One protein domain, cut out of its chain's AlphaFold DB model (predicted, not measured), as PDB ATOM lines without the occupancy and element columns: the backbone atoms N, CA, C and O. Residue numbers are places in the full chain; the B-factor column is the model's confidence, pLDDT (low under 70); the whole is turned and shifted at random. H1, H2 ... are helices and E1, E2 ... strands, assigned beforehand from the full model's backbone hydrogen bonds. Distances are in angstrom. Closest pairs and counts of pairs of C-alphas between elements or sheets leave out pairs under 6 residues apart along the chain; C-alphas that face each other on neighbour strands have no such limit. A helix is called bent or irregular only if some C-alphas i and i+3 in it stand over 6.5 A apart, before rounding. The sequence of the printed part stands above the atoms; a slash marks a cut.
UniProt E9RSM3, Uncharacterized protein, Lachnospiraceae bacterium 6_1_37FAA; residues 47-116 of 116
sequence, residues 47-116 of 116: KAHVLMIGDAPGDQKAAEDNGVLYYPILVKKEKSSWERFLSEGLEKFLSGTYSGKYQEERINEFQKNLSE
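AT A GLANCE: This is residues 47 to 116 of the 116 residues of an uncharacterized protein of Lachnospiraceae bacterium 6_1_37FAA (UniProt E9RSM3). Two short parallel strands, E1 and E2, make a small core, and three helices stand round it: H1 and H2 on opposite sides of the strand pair, and H3 packed along E2. No helix touches another, and H2, the longest helix with a kink in it, is held more loosely to the strands than H1 and H3. The printed part has 70 residues, with named elements in the order E1, H1, E2, H2, H3; the sheet is E1 next to E2, parallel, and the class is mostly helix. The whole is compact, with a radius of gyration of the C-alphas of 11.2 A, and the C-alphas span 32 by 28 by 17 A.

HOW THE PARTS SIT: Begin with E1, residues 51 to 54, and look across to its parallel neighbour E2, residues 69 to 72, at 24 degrees between their directions. N 52 and O 69 are 2.9 A apart and N 71 and O 52 are 2.8 A apart, both within hydrogen-bond range. Between these strands in the chain comes H1, residues 57 to 66; E1, H1 and E2 form a strand-helix-strand unit, two parallel neighbour strands with a helix between, and its crossover is right-handed. The closest C-alphas of H1 and E2 are those of Ala 63 and Tyr 70, 5.9 A apart. Next comes H2, residues 78 to 94, whose closest C-alpha pair with E2 is Pro 72 and Ser 81, at 7.5 A. H2 has a kink of 46 degrees near residue 85 and is irregular, with C-alphas 87 and 90 lying 7.1 A apart. Last comes H3, residues 101 to 114; its closest C-alpha pair with E2 is Pro 72 and Phe 110, at 6.2 A. H3 is near H1 and near H2, while H1 and H2 are apart, as are E1 and H3. In H1 and H3 every O i to N i+4 pair is within hydrogen-bond range; in H2 it is 11 of 13.

IN THESE COORDINATES: Find C-alpha 51 at (170.431, 212.747, 192.790), where E1 begins; it runs 9.8 A to C-alpha 54. H1 covers 14.5 A from C-alpha 57 to 66, and E2 covers 10.3 A from C-alpha 69 to 72. H2 starts at C-alpha 78, (180.321, 222.686, 202.956), and ends at C-alpha 94, 21.7 A away. H3 goes 20.2 A from C-alpha 101 to C-alpha 114 at (178.160, 213.322, 211.926).

THE WHOLE: The C-alphas farthest apart are those of Ser 95 and Glu 116, 32.7 A. The printed part has no cut and no long link. The mean pLDDT of the printed part is 96.2, and no printed residue is under 70.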
ATOM      1  N   LYS A  47     165.396 206.287 188.451       95.25
ATOM      2  CA  LYS A  47     165.973 206.498 189.790       95.25
ATOM      3  C   LYS A  47     167.477 206.783 189.769       95.25
ATOM      4  O   LYS A  47     167.956 207.571 190.577       95.25
ATOM      5  N   ALA A  48     168.204 206.177 188.827       95.06
ATOM      6  CA  ALA A  48     169.633 206.415 188.624       95.06
ATOM      7  C   ALA A  48     169.940 207.814 188.054       95.06
ATOM      8  O   ALA A  48     171.074 208.271 188.141       95.06
ATOM      9  N   HIS A  49     168.934 208.511 187.517       95.75
ATOM     10  CA  HIS A  49     169.025 209.888 187.025       95.75
ATOM     11  C   HIS A  49     168.461 210.907 188.024       95.75
ATOM     12  O   HIS A  49     168.235 212.064 187.673       95.75
ATOM     13  N   VAL A  50     168.229 210.500 189.275       97.25
ATOM     14  CA  VAL A  50     167.824 211.393 190.360       97.25
ATOM     15  C   VAL A  50     168.900 211.368 191.435       97.25
ATOM     16  O   VAL A  50     169.214 210.316 191.988       97.25
ATOM     17  N   LEU A  51     169.442 212.545 191.739       97.69
ATOM     18  CA  LEU A  51     170.431 212.747 192.790       97.69
ATOM     19  C   LEU A  51     169.874 213.700 193.844       97.69
ATOM     20  O   LEU A  51     169.568 214.856 193.556       97.69
ATOM     21  N   MET A  52     169.765 213.216 195.075       97.06
ATOM     22  CA  MET A  52     169.459 214.046 196.228       97.06
ATOM     23  C   MET A  52     170.754 214.580 196.839       97.06
ATOM     24  O   MET A  52     171.626 213.802 197.213       97.06
ATOM     25  N   ILE A  53     170.860 215.901 196.971       97.56
ATOM     26  CA  ILE A  53     171.998 216.570 197.611       97.56
ATOM     27  C   ILE A  53     171.514 217.199 198.918       97.56
ATOM     28  O   ILE A  53     170.533 217.944 198.900       97.56
ATOM     29  N   GLY A  54     172.166 216.889 200.039       95.88
ATOM     30  CA  GLY A  54     171.747 217.378 201.359       95.88
ATOM     31  C   GLY A  54     172.772 217.126 202.459       95.88
ATOM     32  O   GLY A  54     173.746 216.408 202.255       95.88
ATOM     33  N   ASP A  55     172.573 217.750 203.612       95.44
ATOM     34  CA  ASP A  55     173.488 217.745 204.759       95.44
ATOM     35  C   ASP A  55     172.921 217.020 205.987       95.44
ATOM     36  O   ASP A  55     173.634 216.796 206.968       95.44
ATOM     37  N   ALA A  56     171.646 216.625 205.954       93.62
ATOM     38  CA  ALA A  56     170.977 216.023 207.097       93.62
ATOM     39  C   ALA A  56     170.791 214.501 206.937       93.62
ATOM     40  O   ALA A  56     170.513 214.012 205.841       93.62
ATOM     41  N   PRO A  57     170.795 213.720 208.036       94.06
ATOM     42  CA  PRO A  57     170.437 212.295 208.001       94.06
ATOM     43  C   PRO A  57     169.063 212.018 207.372       94.06
ATOM     44  O   PRO A  57     168.850 210.988 206.735       94.06
ATOM     45  N   GLY A  58     168.121 212.954 207.529       94.44
ATOM     46  CA  GLY A  58     166.802 212.869 206.901       94.44
ATOM     47  C   GLY A  58     166.842 212.975 205.373       94.44
ATOM     48  O   GLY A  58     165.945 212.450 204.719       94.44
ATOM     49  N   ASP A  59     167.872 213.613 204.809       95.81
ATOM     50  CA  ASP A  59     168.087 213.677 203.364       95.81
ATOM     51  C   ASP A  59     168.570 212.327 202.843       95.81
ATOM     52  O   ASP A  59     167.932 211.743 201.970       95.81
ATOM     53  N   GLN A  60     169.613 211.772 203.469       96.56
ATOM     54  CA  GLN A  60     170.092 210.423 203.161       96.56
ATOM     55  C   GLN A  60     168.941 209.408 203.194       96.56
ATOM     56  O   GLN A  60     168.726 208.668 202.235       96.56
ATOM     57  N   LYS A  61     168.149 209.419 204.273       96.81
ATOM     58  CA  LYS A  61     167.032 208.486 204.433       96.81
ATOM     59  C   LYS A  61     165.957 208.661 203.358       96.81
ATOM     60  O   LYS A  61     165.409 207.676 202.875       96.81
ATOM     61  N   ALA A  62     165.654 209.899 202.965       96.81
ATOM     62  CA  ALA A  62     164.675 210.174 201.917       96.81
ATOM     63  C   ALA A  62     165.139 209.687 200.536       96.81
ATOM     64  O   ALA A  62     164.310 209.207 199.757       96.81
ATOM     65  N   ALA A  63     166.439 209.783 200.246       97.56
ATOM     66  CA  ALA A  63     167.029 209.225 199.036       97.56
ATOM     67  C   ALA A  63     166.939 207.690 199.030       97.56
ATOM     68  O   ALA A  63     166.441 207.103 198.067       97.56
ATOM     69  N   GLU A  64     167.332 207.055 200.139       96.94
ATOM     70  CA  GLU A  64     167.267 205.599 200.334       96.94
ATOM     71  C   GLU A  64     165.836 205.061 200.191       96.94
ATOM     72  O   GLU A  64     165.612 204.114 199.437       96.94
ATOM     73  N   ASP A  65     164.851 205.706 200.825       97.69
ATOM     74  CA  ASP A  65     163.438 205.296 200.776       97.69
ATOM     75  C   ASP A  65     162.846 205.326 199.367       97.69
ATOM     76  O   ASP A  65     161.929 204.568 199.046       97.69
ATOM     77  N   ASN A  66     163.383 206.184 198.503       97.75
ATOM     78  CA  ASN A  66     162.968 206.277 197.109       97.75
ATOM     79  C   ASN A  66     163.864 205.459 196.165       97.75
ATOM     80  O   ASN A  66     163.511 205.252 194.999       97.75
ATOM     81  N   GLY A  67     164.985 204.934 196.663       97.19
ATOM     82  CA  GLY A  67     165.997 204.229 195.883       97.19
ATOM     83  C   GLY A  67     166.691 205.124 194.855       97.19
ATOM     84  O   GLY A  67     167.029 204.636 193.779       97.19
ATOM     85  N   VAL A  68     166.830 206.419 195.149       98.06
ATOM     86  CA  VAL A  68     167.558 207.391 194.315       98.06
ATOM     87  C   VAL A  68     168.974 207.596 194.851       98.06
ATOM     88  O   VAL A  68     169.308 207.134 195.945       98.06
ATOM     89  N   LEU A  69     169.823 208.273 194.083       98.25
ATOM     90  CA  LEU A  69     171.199 208.540 194.492       98.25
ATOM     91  C   LEU A  69     171.258 209.627 195.574       98.25
ATOM     92  O   LEU A  69     170.384 210.494 195.650       98.25
ATOM     93  N   TYR A  70     172.321 209.611 196.377       98.38
ATOM     94  CA  TYR A  70     172.566 210.598 197.432       98.38
ATOM     95  C   TYR A  70     173.989 211.162 197.366       98.38
ATOM     96  O   TYR A  70     174.958 210.405 197.247       98.38
ATOM     97  N   TYR A  71     174.122 212.487 197.475       98.31
ATOM     98  CA  TYR A  71     175.389 213.195 197.675       98.31
ATOM     99  C   TYR A  71     175.330 214.016 198.973       98.31
ATOM    100  O   TYR A  71     174.490 214.913 199.089       98.31
ATOM    101  N   PRO A  72     176.221 213.763 199.943       97.81
ATOM    102  CA  PRO A  72     176.233 214.499 201.193       97.81
ATOM    103  C   PRO A  72     176.983 215.832 201.084       97.81
ATOM    104  O   PRO A  72     178.084 215.904 200.537       97.81
ATOM    105  N   ILE A  73     176.432 216.870 201.705       97.81
ATOM    106  CA  ILE A  73     177.147 218.093 202.066       97.81
ATOM    107  C   ILE A  73     177.582 217.957 203.525       97.81
ATOM    108  O   ILE A  73     176.766 217.819 204.429       97.81
ATOM    109  N   LEU A  74     178.891 217.943 203.760       97.00
ATOM    110  CA  LEU A  74     179.446 217.720 205.090       97.00
ATOM    111  C   LEU A  74     179.387 219.010 205.919       97.00
ATOM    112  O   LEU A  74     179.971 220.025 205.534       97.00
ATOM    113  N   VAL A  75     178.743 218.951 207.085       93.88
ATOM    114  CA  VAL A  75     178.678 220.070 208.041       93.88
ATOM    115  C   VAL A  75     180.094 220.488 208.464       93.88
ATOM    116  O   VAL A  75     180.924 219.626 208.769       93.88
ATOM    117  N   LYS A  76     180.369 221.803 208.489       94.69
ATOM    118  CA  LYS A  76     181.695 222.451 208.669       94.69
ATOM    119  C   LYS A  76     182.680 222.251 207.507       94.69
ATOM    120  O   LYS A  76     183.831 222.684 207.591       94.69
ATOM    121  N   LYS A  77     182.268 221.568 206.440       96.44
ATOM    122  CA  LYS A  77     183.065 221.253 205.244       96.44
ATOM    123  C   LYS A  77     182.221 221.477 203.978       96.44
ATOM    124  O   LYS A  77     182.383 220.789 202.971       96.44
ATOM    125  N   GLU A  78     181.311 222.448 204.010       96.62
ATOM    126  CA  GLU A  78     180.321 222.686 202.956       96.62
ATOM    127  C   GLU A  78     181.016 223.097 201.659       96.62
ATOM    128  O   GLU A  78     180.768 222.518 200.603       96.62
ATOM    129  N   LYS A  79     181.959 224.043 201.748       96.88
ATOM    130  CA  LYS A  79     182.721 224.527 200.592       96.88
ATOM    131  C   LYS A  79     183.453 223.388 199.875       96.88
ATOM    132  O   LYS A  79     183.311 223.248 198.665       96.88
ATOM    133  N   SER A  80     184.185 222.554 200.613       97.12
ATOM    134  CA  SER A  80     184.923 221.436 200.016       97.12
ATOM    135  C   SER A  80     183.996 220.335 199.492       97.12
ATOM    136  O   SER A  80     184.324 219.686 198.499       97.12
ATOM    137  N   SER A  81     182.823 220.147 200.109       97.69
ATOM    138  CA  SER A  81     181.788 219.233 199.608       97.69
ATOM    139  C   SER A  81     181.265 219.685 198.243       97.69
ATOM    140  O   SER A  81     181.167 218.861 197.333       97.69
ATOM    141  N   TRP A  82     180.991 220.982 198.073       97.94
ATOM    142  CA  TRP A  82     180.559 221.558 196.797       97.94
ATOM    143  C   TRP A  82     181.667 221.560 195.740       97.94
ATOM    144  O   TRP A  82     181.414 221.191 194.597       97.94
ATOM    145  N   GLU A  83     182.903 221.907 196.105       98.19
ATOM    146  CA  GLU A  83     184.048 221.864 195.182       98.19
ATOM    147  C   GLU A  83     184.278 220.450 194.635       98.19
ATOM    148  O   GLU A  83     184.457 220.284 193.430       98.19
ATOM    149  N   ARG A  84     184.200 219.423 195.492       97.81
ATOM    150  CA  ARG A  84     184.314 218.016 195.075       97.81
ATOM    151  C   ARG A  84     183.133 217.561 194.220       97.81
ATOM    152  O   ARG A  84     183.310 216.787 193.282       97.81
ATOM    153  N   PHE A  85     181.929 218.041 194.524       98.19
ATOM    154  CA  PHE A  85     180.768 217.741 193.692       98.19
ATOM    155  C   PHE A  85     180.988 218.264 192.271       98.19
ATOM    156  O   PHE A  85     180.797 217.523 191.314       98.19
ATOM    157  N   LEU A  86     181.458 219.504 192.135       97.38
ATOM    158  CA  LEU A  86     181.714 220.118 190.834       97.38
ATOM    159  C   LEU A  86     182.885 219.475 190.084       97.38
ATOM    160  O   LEU A  86     182.808 219.335 188.867       97.38
ATOM    161  N   SER A  87     183.959 219.093 190.781       96.81
ATOM    162  CA  SER A  87     185.156 218.538 190.141       96.81
ATOM    163  C   SER A  87     185.065 217.049 189.812       96.81
ATOM    164  O   SER A  87     185.802 216.583 188.951       96.81
ATOM    165  N   GLU A  88     184.197 216.297 190.493       96.25
ATOM    166  CA  GLU A  88     184.142 214.837 190.369       96.25
ATOM    167  C   GLU A  88     182.708 214.288 190.406       96.25
ATOM    168  O   GLU A  88     182.317 213.491 189.549       96.25
ATOM    169  N   GLY A  89     181.922 214.673 191.416       96.94
ATOM    170  CA  GLY A  89     180.611 214.069 191.677       96.94
ATOM    171  C   GLY A  89     179.623 214.245 190.523       96.94
ATOM    172  O   GLY A  89     178.933 213.298 190.144       96.94
ATOM    173  N   LEU A  90     179.598 215.435 189.924       97.50
ATOM    174  CA  LEU A  90     178.717 215.778 188.817       97.50
ATOM    175  C   LEU A  90     179.050 214.972 187.556       97.50
ATOM    176  O   LEU A  90     178.143 214.432 186.930       97.50
ATOM    177  N   GLU A  91     180.330 214.824 187.206       97.56
ATOM    178  CA  GLU A  91     180.744 214.023 186.045       97.56
ATOM    179  C   GLU A  91     180.362 212.548 186.221       97.56
ATOM    180  O   GLU A  91     179.822 211.917 185.307       97.56
ATOM    181  N   LYS A  92     180.572 211.989 187.418       97.75
ATOM    182  CA  LYS A  92     180.161 210.613 187.724       97.75
ATOM    183  C   LYS A  92     178.652 210.430 187.627       97.75
ATOM    184  O   LYS A  92     178.196 209.401 187.136       97.75
ATOM    185  N   PHE A  93     177.882 211.421 188.075       97.88
ATOM    186  CA  PHE A  93     176.425 211.405 187.962       97.88
ATOM    187  C   PHE A  93     175.979 211.437 186.497       97.88
ATOM    188  O   PHE A  93     175.246 210.551 186.067       97.88
ATOM    189  N   LEU A  94     176.499 212.381 185.709       97.06
ATOM    190  CA  LEU A  94     176.147 212.535 184.294       97.06
ATOM    191  C   LEU A  94     176.594 211.351 183.421       97.06
ATOM    192  O   LEU A  94     175.945 211.047 182.426       97.06
ATOM    193  N   SER A  95     177.680 210.667 183.790       96.56
ATOM    194  CA  SER A  95     178.173 209.467 183.092       96.56
ATOM    195  C   SER A  95     177.533 208.154 183.565       96.56
ATOM    196  O   SER A  95     177.868 207.094 183.039       96.56
ATOM    197  N   GLY A  96     176.647 208.191 184.569       95.56
ATOM    198  CA  GLY A  96     176.016 206.993 185.137       95.56
ATOM    199  C   GLY A  96     176.953 206.120 185.984       95.56
ATOM    200  O   GLY A  96     176.617 204.983 186.304       95.56
ATOM    201  N   THR A  97     178.125 206.632 186.374       96.56
ATOM    202  CA  THR A  97     179.147 205.907 187.158       96.56
ATOM    203  C   THR A  97     179.175 206.301 188.640       96.56
ATOM    204  O   THR A  97     180.077 205.913 189.382       96.56
ATOM    205  N   TYR A  98     178.186 207.077 189.089       97.69
ATOM    206  CA  TYR A  98     178.078 207.579 190.461       97.69
ATOM    207  C   TYR A  98     177.749 206.491 191.492       97.69
ATOM    208  O   TYR A  98     178.294 206.484 192.597       97.69
ATOM    209  N   SER A  99     176.834 205.580 191.152       95.25
ATOM    210  CA  SER A  99     176.384 204.521 192.060       95.25
ATOM    211  C   SER A  99     177.486 203.502 192.375       95.25
ATOM    212  O   SER A  99     178.440 203.337 191.617       95.25
ATOM    213  N   GLY A 100     177.318 202.759 193.470       95.44
ATOM    214  CA  GLY A 100     178.291 201.772 193.937       95.44
ATOM    215  C   GLY A 100     179.383 202.434 194.771       95.44
ATOM    216  O   GLY A 100     179.089 203.269 195.626       95.44
ATOM    217  N   LYS A 101     180.647 202.092 194.495       96.88
ATOM    218  CA  LYS A 101     181.790 202.460 195.344       96.88
ATOM    219  C   LYS A 101     181.871 203.958 195.659       96.88
ATOM    220  O   LYS A 101     182.128 204.320 196.801       96.88
ATOM    221  N   TYR A 102     181.648 204.828 194.672       97.38
ATOM    222  CA  TYR A 102     181.749 206.273 194.890       97.38
ATOM    223  C   TYR A 102     180.694 206.773 195.885       97.38
ATOM    224  O   TYR A 102     181.040 207.426 196.871       97.38
ATOM    225  N   GLN A 103     179.421 206.429 195.668       97.12
ATOM    226  CA  GLN A 103     178.346 206.790 196.592       97.12
ATOM    227  C   GLN A 103     178.570 206.198 197.993       97.12
ATOM    228  O   GLN A 103     178.396 206.905 198.983       97.12
ATOM    229  N   GLU A 104     178.986 204.933 198.091       97.50
ATOM    230  CA  GLU A 104     179.274 204.273 199.374       97.50
ATOM    231  C   GLU A 104     180.370 205.004 200.161       97.50
ATOM    232  O   GLU A 104     180.222 205.250 201.357       97.50
ATOM    233  N   GLU A 105     181.455 205.412 199.499       97.31
ATOM    234  CA  GLU A 105     182.518 206.198 200.130       97.31
ATOM    235  C   GLU A 105     182.014 207.552 200.639       97.31
ATOM    236  O   GLU A 105     182.366 207.948 201.751       97.31
ATOM    237  N   ARG A 106     181.178 208.251 199.858       97.25
ATOM    238  CA  ARG A 106     180.596 209.536 200.272       97.25
ATOM    239  C   ARG A 106     179.654 209.369 201.465       97.25
ATOM    240  O   ARG A 106     179.753 210.137 202.419       97.25
ATOM    241  N   ILE A 107     178.794 208.351 201.461       96.44
ATOM    242  CA  ILE A 107     177.898 208.050 202.589       96.44
ATOM    243  C   ILE A 107     178.701 207.714 203.853       96.44
ATOM    244  O   ILE A 107     178.406 208.232 204.927       96.44
ATOM    245  N   ASN A 108     179.753 206.902 203.734       96.94
ATOM    246  CA  ASN A 108     180.616 206.563 204.865       96.94
ATOM    247  C   ASN A 108     181.334 207.799 205.433       96.94
ATOM    248  O   ASN A 108     181.464 207.940 206.648       96.94
ATOM    249  N   GLU A 109     181.811 208.695 204.566       95.94
ATOM    250  CA  GLU A 109     182.418 209.972 204.961       95.94
ATOM    251  C   GLU A 109     181.411 210.858 205.708       95.94
ATOM    252  O   GLU A 109     181.740 211.424 206.749       95.94
ATOM    253  N   PHE A 110     180.168 210.909 205.230       97.06
ATOM    254  CA  PHE A 110     179.078 211.636 205.873       97.06
ATOM    255  C   PHE A 110     178.751 211.111 207.268       97.06
ATOM    256  O   PHE A 110     178.726 211.882 208.225       97.06
ATOM    257  N   GLN A 111     178.571 209.798 207.408       95.12
ATOM    258  CA  GLN A 111     178.275 209.169 208.697       95.12
ATOM    259  C   GLN A 111     179.391 209.408 209.718       95.12
ATOM    260  O   GLN A 111     179.105 209.721 210.872       95.12
ATOM    261  N   LYS A 112     180.658 209.332 209.287       95.88
ATOM    262  CA  LYS A 112     181.805 209.670 210.141       95.88
ATOM    263  C   LYS A 112     181.769 211.134 210.578       95.88
ATOM    264  O   LYS A 112     181.885 211.401 211.768       95.88
ATOM    265  N   ASN A 113     181.531 212.062 209.650       94.94
ATOM    266  CA  ASN A 113     181.480 213.498 209.945       94.94
ATOM    267  C   ASN A 113     180.346 213.879 210.915       94.94
ATOM    268  O   ASN A 113     180.457 214.884 211.601       94.94
ATOM    269  N   LEU A 114     179.254 213.110 210.968       91.31
ATOM    270  CA  LEU A 114     178.160 213.322 211.926       91.31
ATOM    271  C   LEU A 114     178.465 212.792 213.335       91.31
ATOM    272  O   LEU A 114     177.806 213.196 214.290       91.31
ATOM    273  N   SER A 115     179.411 211.860 213.451       86.38
ATOM    274  CA  SER A 115     179.840 211.278 214.729       86.38
ATOM    275  C   SER A 115     181.014 212.016 215.390       86.38
ATOM    276  O   SER A 115     181.401 211.646 216.496       86.38
ATOM    277  N   GLU A 116     181.569 213.027 214.713       72.19
ATOM    278  CA  GLU A 116     182.643 213.922 215.183       72.19
ATOM    279  C   GLU A 116     182.089 215.180 215.874       72.19
ATOM    280  O   GLU A 116     182.633 215.550 216.939       72.19
TER     281      GLU A 116